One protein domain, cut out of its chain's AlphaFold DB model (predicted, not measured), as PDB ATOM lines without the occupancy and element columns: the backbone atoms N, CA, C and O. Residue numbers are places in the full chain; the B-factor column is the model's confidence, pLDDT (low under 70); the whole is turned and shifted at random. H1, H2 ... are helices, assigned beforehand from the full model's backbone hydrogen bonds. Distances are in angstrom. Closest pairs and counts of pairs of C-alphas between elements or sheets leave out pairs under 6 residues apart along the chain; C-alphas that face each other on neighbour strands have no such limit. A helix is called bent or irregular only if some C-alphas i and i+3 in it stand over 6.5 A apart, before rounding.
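AT A GLANCE: This is residues 2 to 58 of the 119 residues of an uncharacterized protein of Gymnopus luxurians FD-317 M1 (UniProt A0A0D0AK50). One long helix, H2, makes the backbone of this model: H1 folds back along it as the other leg of a helical hairpin, with contact only over the part nearer their link, and the short H3 packs on H2 at a slant, away from H1. A loop, residues 38 to 49, leads from the end of H2 back to H3. The printed part has 57 residues with three named helices, H1, H2 and H3 in chain order, and no named strand; the class is all helix. The whole is compact, with a radius of gyration of the C-alphas of 11.0 A, and its outline, 34 by 22 by 15 A, is only just elongated.

HOW THE PARTS SIT: Look first at H2, residues 18 to 37, the longest helix. It is irregular: C-alphas 19 and 22 are 7.3 A apart, against about 5 A in a regular helix, and its line is a rough one. Now go to H1, residues 2 to 15, which touches H2 with residues 9 to 13 alone, against residues 21 to 28 of H2; the closest C-alphas are those of Phe 13 and His 21, 6.3 A apart. The two form a helical hairpin, running opposite ways at a shallow tilt of 26 degrees. Then find H3, residues 50 to 56, which touches residues 23 to 31 of H2; the closest C-alphas are those of Tyr 27 and His 56, 5.5 A apart. H2 and H3 run opposite ways at a steep tilt of 45 degrees. H1 and H3 are apart. In H1 and H3 every O i to N i+4 pair is within hydrogen-bond range; in H2 it is 13 of 16.

IN THESE COORDINATES: Find C-alpha 18 at (-9.492, 16.821, -11.216); from there H2 runs 29.6 A to C-alpha 37 at (7.309, 33.729, -28.711). H1 begins at C-alpha 2, at (12.191, 26.609, -13.242), and ends at C-alpha 15, 20.0 A away. H3 runs 10.1 A from C-alpha 50 to C-alpha 56, at (-7.781, 29.471, -19.000).

THE WHOLE: The two C-alphas farthest apart are those of Ser 19 and Asp 40, 34.0 A. The printed part, residues 2 to 58, has no cut. The link from H1 to H2 is tight, with 2 residues; the link from H2 to H3 is long, with 12. The mean pLDDT of the printed part is 75.9, and it is under 70 at residue 2, residues 38 to 49 and residue 58.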
ATOM      1  N   LEU A   2      13.110  27.743 -13.028       67.12
ATOM      2  CA  LEU A   2      12.191  26.609 -13.242       67.12
ATOM      3  C   LEU A   2      11.456  26.117 -11.981       67.12
ATOM      4  O   LEU A   2      10.295  25.737 -12.074       67.12
ATOM      5  N   HIS A   3      12.103  26.163 -10.809       73.88
ATOM      6  CA  HIS A   3      11.521  25.650  -9.559       73.88
ATOM      7  C   HIS A   3      10.244  26.411  -9.168       73.88
ATOM      8  O   HIS A   3       9.198  25.801  -9.002       73.88
ATOM      9  N   GLY A   4      10.282  27.750  -9.168       74.06
ATOM     10  CA  GLY A   4       9.118  28.565  -8.798       74.06
ATOM     11  C   GLY A   4       7.941  28.457  -9.777       74.06
ATOM     12  O   GLY A   4       6.788  28.570  -9.369       74.06
ATOM     13  N   TYR A   5       8.205  28.202 -11.061       79.88
ATOM     14  CA  TYR A   5       7.144  27.934 -12.036       79.88
ATOM     15  C   TYR A   5       6.561  26.529 -11.879       79.88
ATOM     16  O   TYR A   5       5.344  26.366 -11.909       79.88
ATOM     17  N   SER A   6       7.418  25.529 -11.662       81.00
ATOM     18  CA  SER A   6       6.996  24.161 -11.352       81.00
ATOM     19  C   SER A   6       6.104  24.143 -10.109       81.00
ATOM     20  O   SER A   6       5.011  23.583 -10.146       81.00
ATOM     21  N   ASP A   7       6.503  24.840  -9.045       83.62
ATOM     22  CA  ASP A   7       5.704  24.977  -7.825       83.62
ATOM     23  C   ASP A   7       4.372  25.683  -8.094       83.62
ATOM     24  O   ASP A   7       3.336  25.271  -7.578       83.62
ATOM     25  N   HIS A   8       4.357  26.712  -8.947       83.81
ATOM     26  CA  HIS A   8       3.127  27.397  -9.359       83.81
ATOM     27  C   HIS A   8       2.158  26.469 -10.107       83.81
ATOM     28  O   HIS A   8       0.969  26.444  -9.788       83.81
ATOM     29  N   ILE A   9       2.643  25.681 -11.070       85.56
ATOM     30  CA  ILE A   9       1.814  24.720 -11.813       85.56
ATOM     31  C   ILE A   9       1.323  23.594 -10.897       85.56
ATOM     32  O   ILE A   9       0.133  23.275 -10.911       85.56
ATOM     33  N   ASN A  10       2.192  23.048 -10.048       87.38
ATOM     34  CA  ASN A  10       1.815  22.022  -9.075       87.38
ATOM     35  C   ASN A  10       0.759  22.543  -8.095       87.38
ATOM     36  O   ASN A  10      -0.243  21.869  -7.862       87.38
ATOM     37  N   ASN A  11       0.917  23.774  -7.604       86.00
ATOM     38  CA  ASN A  11      -0.085  24.427  -6.766       86.00
ATOM     39  C   ASN A  11      -1.416  24.634  -7.502       86.00
ATOM     40  O   ASN A  11      -2.476  24.515  -6.897       86.00
ATOM     41  N   LEU A  12      -1.404  24.902  -8.813       84.69
ATOM     42  CA  LEU A  12      -2.639  24.965  -9.599       84.69
ATOM     43  C   LEU A  12      -3.323  23.599  -9.700       84.69
ATOM     44  O   LEU A  12      -4.547  23.543  -9.599       84.69
ATOM     45  N   PHE A  13      -2.579  22.505  -9.860       86.06
ATOM     46  CA  PHE A  13      -3.157  21.157  -9.862       86.06
ATOM     47  C   PHE A  13      -3.707  20.740  -8.495       86.06
ATOM     48  O   PHE A  13      -4.746  20.080  -8.456       86.06
ATOM     49  N   THR A  14      -3.072  21.140  -7.389       87.38
ATOM     50  CA  THR A  14      -3.547  20.805  -6.035       87.38
ATOM     51  C   THR A  14      -4.813  21.565  -5.650       87.38
ATOM     52  O   THR A  14      -5.699  20.980  -5.031       87.38
ATOM     53  N   VAL A  15      -4.947  22.840  -6.036       84.62
ATOM     54  CA  VAL A  15      -6.154  23.641  -5.732       84.62
ATOM     55  C   VAL A  15      -7.302  23.416  -6.721       84.62
ATOM     56  O   VAL A  15      -8.446  23.762  -6.430       84.62
ATOM     57  N   THR A  16      -7.017  22.869  -7.904       78.81
ATOM     58  CA  THR A  16      -8.013  22.658  -8.960       78.81
ATOM     59  C   THR A  16      -8.579  21.244  -8.885       78.81
ATOM     60  O   THR A  16      -7.836  20.267  -8.856       78.81
ATOM     61  N   HIS A  17      -9.907  21.113  -8.920       82.56
ATOM     62  CA  HIS A  17     -10.560  19.804  -8.987       82.56
ATOM     63  C   HIS A  17     -10.129  19.026 -10.243       82.56
ATOM     64  O   HIS A  17      -9.990  19.617 -11.316       82.56
ATOM     65  N   VAL A  18     -10.002  17.698 -10.142       77.19
ATOM     66  CA  VAL A  18      -9.492  16.821 -11.216       77.19
ATOM     67  C   VAL A  18     -10.225  17.023 -12.549       77.19
ATOM     68  O   VAL A  18      -9.602  17.094 -13.605       77.19
ATOM     69  N   SER A  19     -11.544  17.240 -12.524       77.12
ATOM     70  CA  SER A  19     -12.344  17.523 -13.735       77.12
ATOM     71  C   SER A  19     -11.909  18.780 -14.502       77.12
ATOM     72  O   SER A  19     -12.240  18.933 -15.676       77.12
ATOM     73  N   LEU A  20     -11.177  19.689 -13.858       76.75
ATOM     74  CA  LEU A  20     -10.686  20.949 -14.413       76.75
ATOM     75  C   LEU A  20      -9.165  20.941 -14.652       76.75
ATOM     76  O   LEU A  20      -8.635  21.931 -15.151       76.75
ATOM     77  N   HIS A  21      -8.461  19.834 -14.382       84.94
ATOM     78  CA  HIS A  21      -7.014  19.697 -14.627       84.94
ATOM     79  C   HIS A  21      -6.625  19.949 -16.087       84.94
ATOM     80  O   HIS A  21      -5.595  20.562 -16.351       84.94
ATOM     81  N   HIS A  22      -7.491  19.596 -17.041       80.50
ATOM     82  CA  HIS A  22      -7.294  19.915 -18.460       80.50
ATOM     83  C   HIS A  22      -7.106  21.423 -18.716       80.50
ATOM     84  O   HIS A  22      -6.397  21.819 -19.638       80.50
ATOM     85  N   ARG A  23      -7.706  22.288 -17.886       80.38
ATOM     86  CA  ARG A  23      -7.535  23.744 -17.978       80.38
ATOM     87  C   ARG A  23      -6.163  24.192 -17.495       80.38
ATOM     88  O   ARG A  23      -5.594  25.101 -18.093       80.38
ATOM     89  N   VAL A  24      -5.629  23.534 -16.465       83.19
ATOM     90  CA  VAL A  24      -4.267  23.759 -15.959       83.19
ATOM     91  C   VAL A  24      -3.237  23.369 -17.018       83.19
ATOM     92  O   VAL A  24      -2.342  24.158 -17.304       83.19
ATOM     93  N   ILE A  25      -3.434  22.230 -17.688       85.69
ATOM     94  CA  ILE A  25      -2.589  21.791 -18.812       85.69
ATOM     95  C   ILE A  25      -2.639  22.799 -19.971       85.69
ATOM     96  O   ILE A  25      -1.602  23.203 -20.497       85.69
ATOM     97  N   ASN A  26      -3.838  23.248 -20.361       82.06
ATOM     98  CA  ASN A  26      -3.997  24.228 -21.440       82.06
ATOM     99  C   ASN A  26      -3.345  25.577 -21.106       82.06
ATOM    100  O   ASN A  26      -2.743  26.202 -21.978       82.06
ATOM    101  N   TYR A  27      -3.454  26.014 -19.850       85.12
ATOM    102  CA  TYR A  27      -2.771  27.202 -19.349       85.12
ATOM    103  C   TYR A  27      -1.247  27.066 -19.458       85.12
ATOM    104  O   TYR A  27      -0.604  27.966 -19.993       85.12
ATOM    105  N   ASP A  28      -0.687  25.945 -19.000       85.94
ATOM    106  CA  ASP A  28       0.754  25.676 -19.039       85.94
ATOM    107  C   ASP A  28       1.295  25.677 -20.479       85.94
ATOM    108  O   ASP A  28       2.274  26.359 -20.793       85.94
ATOM    109  N   CYS A  29       0.576  25.026 -21.399       84.19
ATOM    110  CA  CYS A  29       0.901  25.043 -22.825       84.19
ATOM    111  C   CYS A  29       0.888  26.466 -23.404       84.19
ATOM    112  O   CYS A  29       1.815  26.861 -24.116       84.19
ATOM    113  N   ALA A  30      -0.146  27.253 -23.096       80.25
ATOM    114  CA  ALA A  30      -0.276  28.625 -23.578       80.25
ATOM    115  C   ALA A  30       0.813  29.548 -23.007       80.25
ATOM    116  O   ALA A  30       1.369  30.366 -23.743       80.25
ATOM    117  N   ALA A  31       1.164  29.387 -21.728       81.75
ATOM    118  CA  ALA A  31       2.263  30.106 -21.096       81.75
ATOM    119  C   ALA A  31       3.600  29.773 -21.777       81.75
ATOM    120  O   ALA A  31       4.326  30.685 -22.175       81.75
ATOM    121  N   CYS A  32       3.878  28.490 -22.024       81.69
ATOM    122  CA  CYS A  32       5.080  28.053 -22.732       81.69
ATOM    123  C   CYS A  32       5.169  28.625 -24.155       81.69
ATOM    124  O   CYS A  32       6.238  29.068 -24.574       81.69
ATOM    125  N   ILE A  33       4.064  28.649 -24.906       80.62
ATOM    126  CA  ILE A  33       4.022  29.234 -26.258       80.62
ATOM    127  C   ILE A  33       4.281  30.742 -26.207       80.62
ATOM    128  O   ILE A  33       5.067  31.255 -27.003       80.62
ATOM    129  N   TYR A  34       3.651  31.445 -25.266       77.69
ATOM    130  CA  TYR A  34       3.821  32.886 -25.104       77.69
ATOM    131  C   TYR A  34       5.270  33.255 -24.772       77.69
ATOM    132  O   TYR A  34       5.838  34.133 -25.417       77.69
ATOM    133  N   ILE A  35       5.884  32.536 -23.832       76.12
ATOM    134  CA  ILE A  35       7.280  32.731 -23.424       76.12
ATOM    135  C   ILE A  35       8.229  32.404 -24.581       76.12
ATOM    136  O   ILE A  35       9.129  33.176 -24.887       76.12
ATOM    137  N   ARG A  36       7.999  31.306 -25.309       73.38
ATOM    138  CA  ARG A  36       8.807  30.969 -26.495       73.38
ATOM    139  C   ARG A  36       8.688  32.001 -27.615       73.38
ATOM    140  O   ARG A  36       9.630  32.165 -28.379       73.38
ATOM    141  N   SER A  37       7.539  32.663 -27.731       74.25
ATOM    142  CA  SER A  37       7.309  33.729 -28.711       74.25
ATOM    143  C   SER A  37       7.902  35.075 -28.283       74.25
ATOM    144  O   SER A  37       7.974  35.984 -29.112       74.25
ATOM    145  N   ARG A  38       8.272  35.231 -27.010       69.94
ATOM    146  CA  ARG A  38       8.749  36.476 -26.414       69.94
ATOM    147  C   ARG A  38      10.051  36.230 -25.666       69.94
ATOM    148  O   ARG A  38      10.055  35.863 -24.498       69.94
ATOM    149  N   HIS A  39      11.168  36.481 -26.346       63.88
ATOM    150  CA  HIS A  39      12.511  36.368 -25.765       63.88
ATOM    151  C   HIS A  39      12.784  37.375 -24.624       63.88
ATOM    152  O   HIS A  39      13.839  37.309 -24.001       63.88
ATOM    153  N   ASP A  40      11.854  38.296 -24.352       64.12
ATOM    154  CA  ASP A  40      11.923  39.356 -23.339       64.12
ATOM    155  C   ASP A  40      11.130  39.057 -22.050       64.12
ATOM    156  O   ASP A  40      11.111  39.884 -21.134       64.12
ATOM    157  N   VAL A  41      10.450  37.906 -21.961       60.66
ATOM    158  CA  VAL A  41       9.603  37.553 -20.808       60.66
ATOM    159  C   VAL A  41      10.180  36.350 -20.072       60.66
ATOM    160  O   VAL A  41      10.266  35.251 -20.618       60.66
ATOM    161  N   LEU A  42      10.535  36.546 -18.802       60.69
ATOM    162  CA  LEU A  42      11.061  35.482 -17.947       60.69
ATOM    163  C   LEU A  42       9.930  34.733 -17.233       60.69
ATOM    164  O   LEU A  42       8.923  35.313 -16.826       60.69
ATOM    165  N   LEU A  43      10.138  33.433 -17.010       58.47
ATOM    166  CA  LEU A  43       9.184  32.510 -16.374       58.47
ATOM    167  C   LEU A  43       8.709  32.981 -14.982       58.47
ATOM    168  O   LEU A  43       7.596  32.676 -14.561       58.47
ATOM    169  N   HIS A  44       9.559  33.731 -14.270       59.03
ATOM    170  CA  HIS A  44       9.272  34.239 -12.926       59.03
ATOM    171  C   HIS A  44       8.331  35.457 -12.928       59.03
ATOM    172  O   HIS A  44       7.738  35.792 -11.900       59.03
ATOM    173  N   GLU A  45       8.133  36.109 -14.077       64.38
ATOM    174  CA  GLU A  45       7.273  37.283 -14.214       64.38
ATOM    175  C   GLU A  45       5.814  36.871 -14.444       64.38
ATOM    176  O   GLU A  45       5.161  37.313 -15.388       64.38
ATOM    177  N   VAL A  46       5.267  36.045 -13.545       63.44
ATOM    178  CA  VAL A  46       3.889  35.512 -13.608       63.44
ATOM    179  C   VAL A  46       2.842  36.621 -13.782       63.44
ATOM    180  O   VAL A  46       1.792  36.419 -14.390       63.44
ATOM    181  N   LYS A  47       3.151  37.841 -13.326       64.50
ATOM    182  CA  LYS A  47       2.333  39.043 -13.544       64.50
ATOM    183  C   LYS A  47       2.191  39.418 -15.028       64.50
ATOM    184  O   LYS A  47       1.101  39.816 -15.430       64.50
ATOM    185  N   LYS A  48       3.240  39.259 -15.847       65.25
ATOM    186  CA  LYS A  48       3.240  39.616 -17.279       65.25
ATOM    187  C   LYS A  48       2.346  38.709 -18.119       65.25
ATOM    188  O   LYS A  48       1.819  39.171 -19.122       65.25
ATOM    189  N   PHE A  49       2.136  37.457 -17.708       66.38
ATOM    190  CA  PHE A  49       1.263  36.499 -18.399       66.38
ATOM    191  C   PHE A  49       0.037  36.079 -17.574       66.38
ATOM    192  O   PHE A  49      -0.656  35.116 -17.902       66.38
ATOM    193  N   ASN A  50      -0.304  36.849 -16.535       72.44
ATOM    194  CA  ASN A  50      -1.475  36.593 -15.695       72.44
ATOM    195  C   ASN A  50      -2.792  36.630 -16.496       72.44
ATOM    196  O   ASN A  50      -3.758  35.962 -16.138       72.44
ATOM    197  N   PHE A  51      -2.827  37.355 -17.618       71.38
ATOM    198  CA  PHE A  51      -3.971  37.354 -18.530       71.38
ATOM    199  C   PHE A  51      -4.252  35.959 -19.127       71.38
ATOM    200  O   PHE A  51      -5.414  35.600 -19.297       71.38
ATOM    201  N   ILE A  52      -3.219  35.135 -19.356       74.06
ATOM    202  CA  ILE A  52      -3.354  33.746 -19.834       74.06
ATOM    203  C   ILE A  52      -3.985  32.881 -18.739       74.06
ATOM    204  O   ILE A  52      -4.903  32.102 -18.994       74.06
ATOM    205  N   ARG A  53      -3.558  33.074 -17.486       76.00
ATOM    206  CA  ARG A  53      -4.167  32.409 -16.327       76.00
ATOM    207  C   ARG A  53      -5.638  32.782 -16.194       76.00
ATOM    208  O   ARG A  53      -6.466  31.910 -15.957       76.00
ATOM    209  N   VAL A  54      -5.980  34.058 -16.361       73.62
ATOM    210  CA  VAL A  54      -7.379  34.497 -16.310       73.62
ATOM    211  C   VAL A  54      -8.195  33.852 -17.433       73.62
ATOM    212  O   VAL A  54      -9.277  33.357 -17.158       73.62
ATOM    213  N   ALA A  55      -7.668  33.779 -18.657       72.69
ATOM    214  CA  ALA A  55      -8.374  33.197 -19.799       72.69
ATOM    215  C   ALA A  55      -8.633  31.682 -19.670       72.69
ATOM    216  O   ALA A  55      -9.673  31.197 -20.112       72.69
ATOM    217  N   HIS A  56      -7.703  30.934 -19.068       71.88
ATOM    218  CA  HIS A  56      -7.781  29.471 -19.000       71.88
ATOM    219  C   HIS A  56      -8.283  28.933 -17.649       71.88
ATOM    220  O   HIS A  56      -8.988  27.924 -17.625       71.88
ATOM    221  N   ILE A  57      -7.949  29.588 -16.533       73.12
ATOM    222  CA  ILE A  57      -8.231  29.107 -15.168       73.12
ATOM    223  C   ILE A  57      -9.405  29.850 -14.534       73.12
ATOM    224  O   ILE A  57     -10.333  29.217 -14.028       73.12
ATOM    225  N   ASN A  58      -9.399  31.187 -14.565       66.88
ATOM    226  CA  ASN A  58     -10.461  31.966 -13.934       66.88
ATOM    227  C   ASN A  58     -11.663  32.036 -14.873       66.88
ATOM    228  O   ASN A  58     -11.729  32.870 -15.769       66.88
TER     229      ASN A  58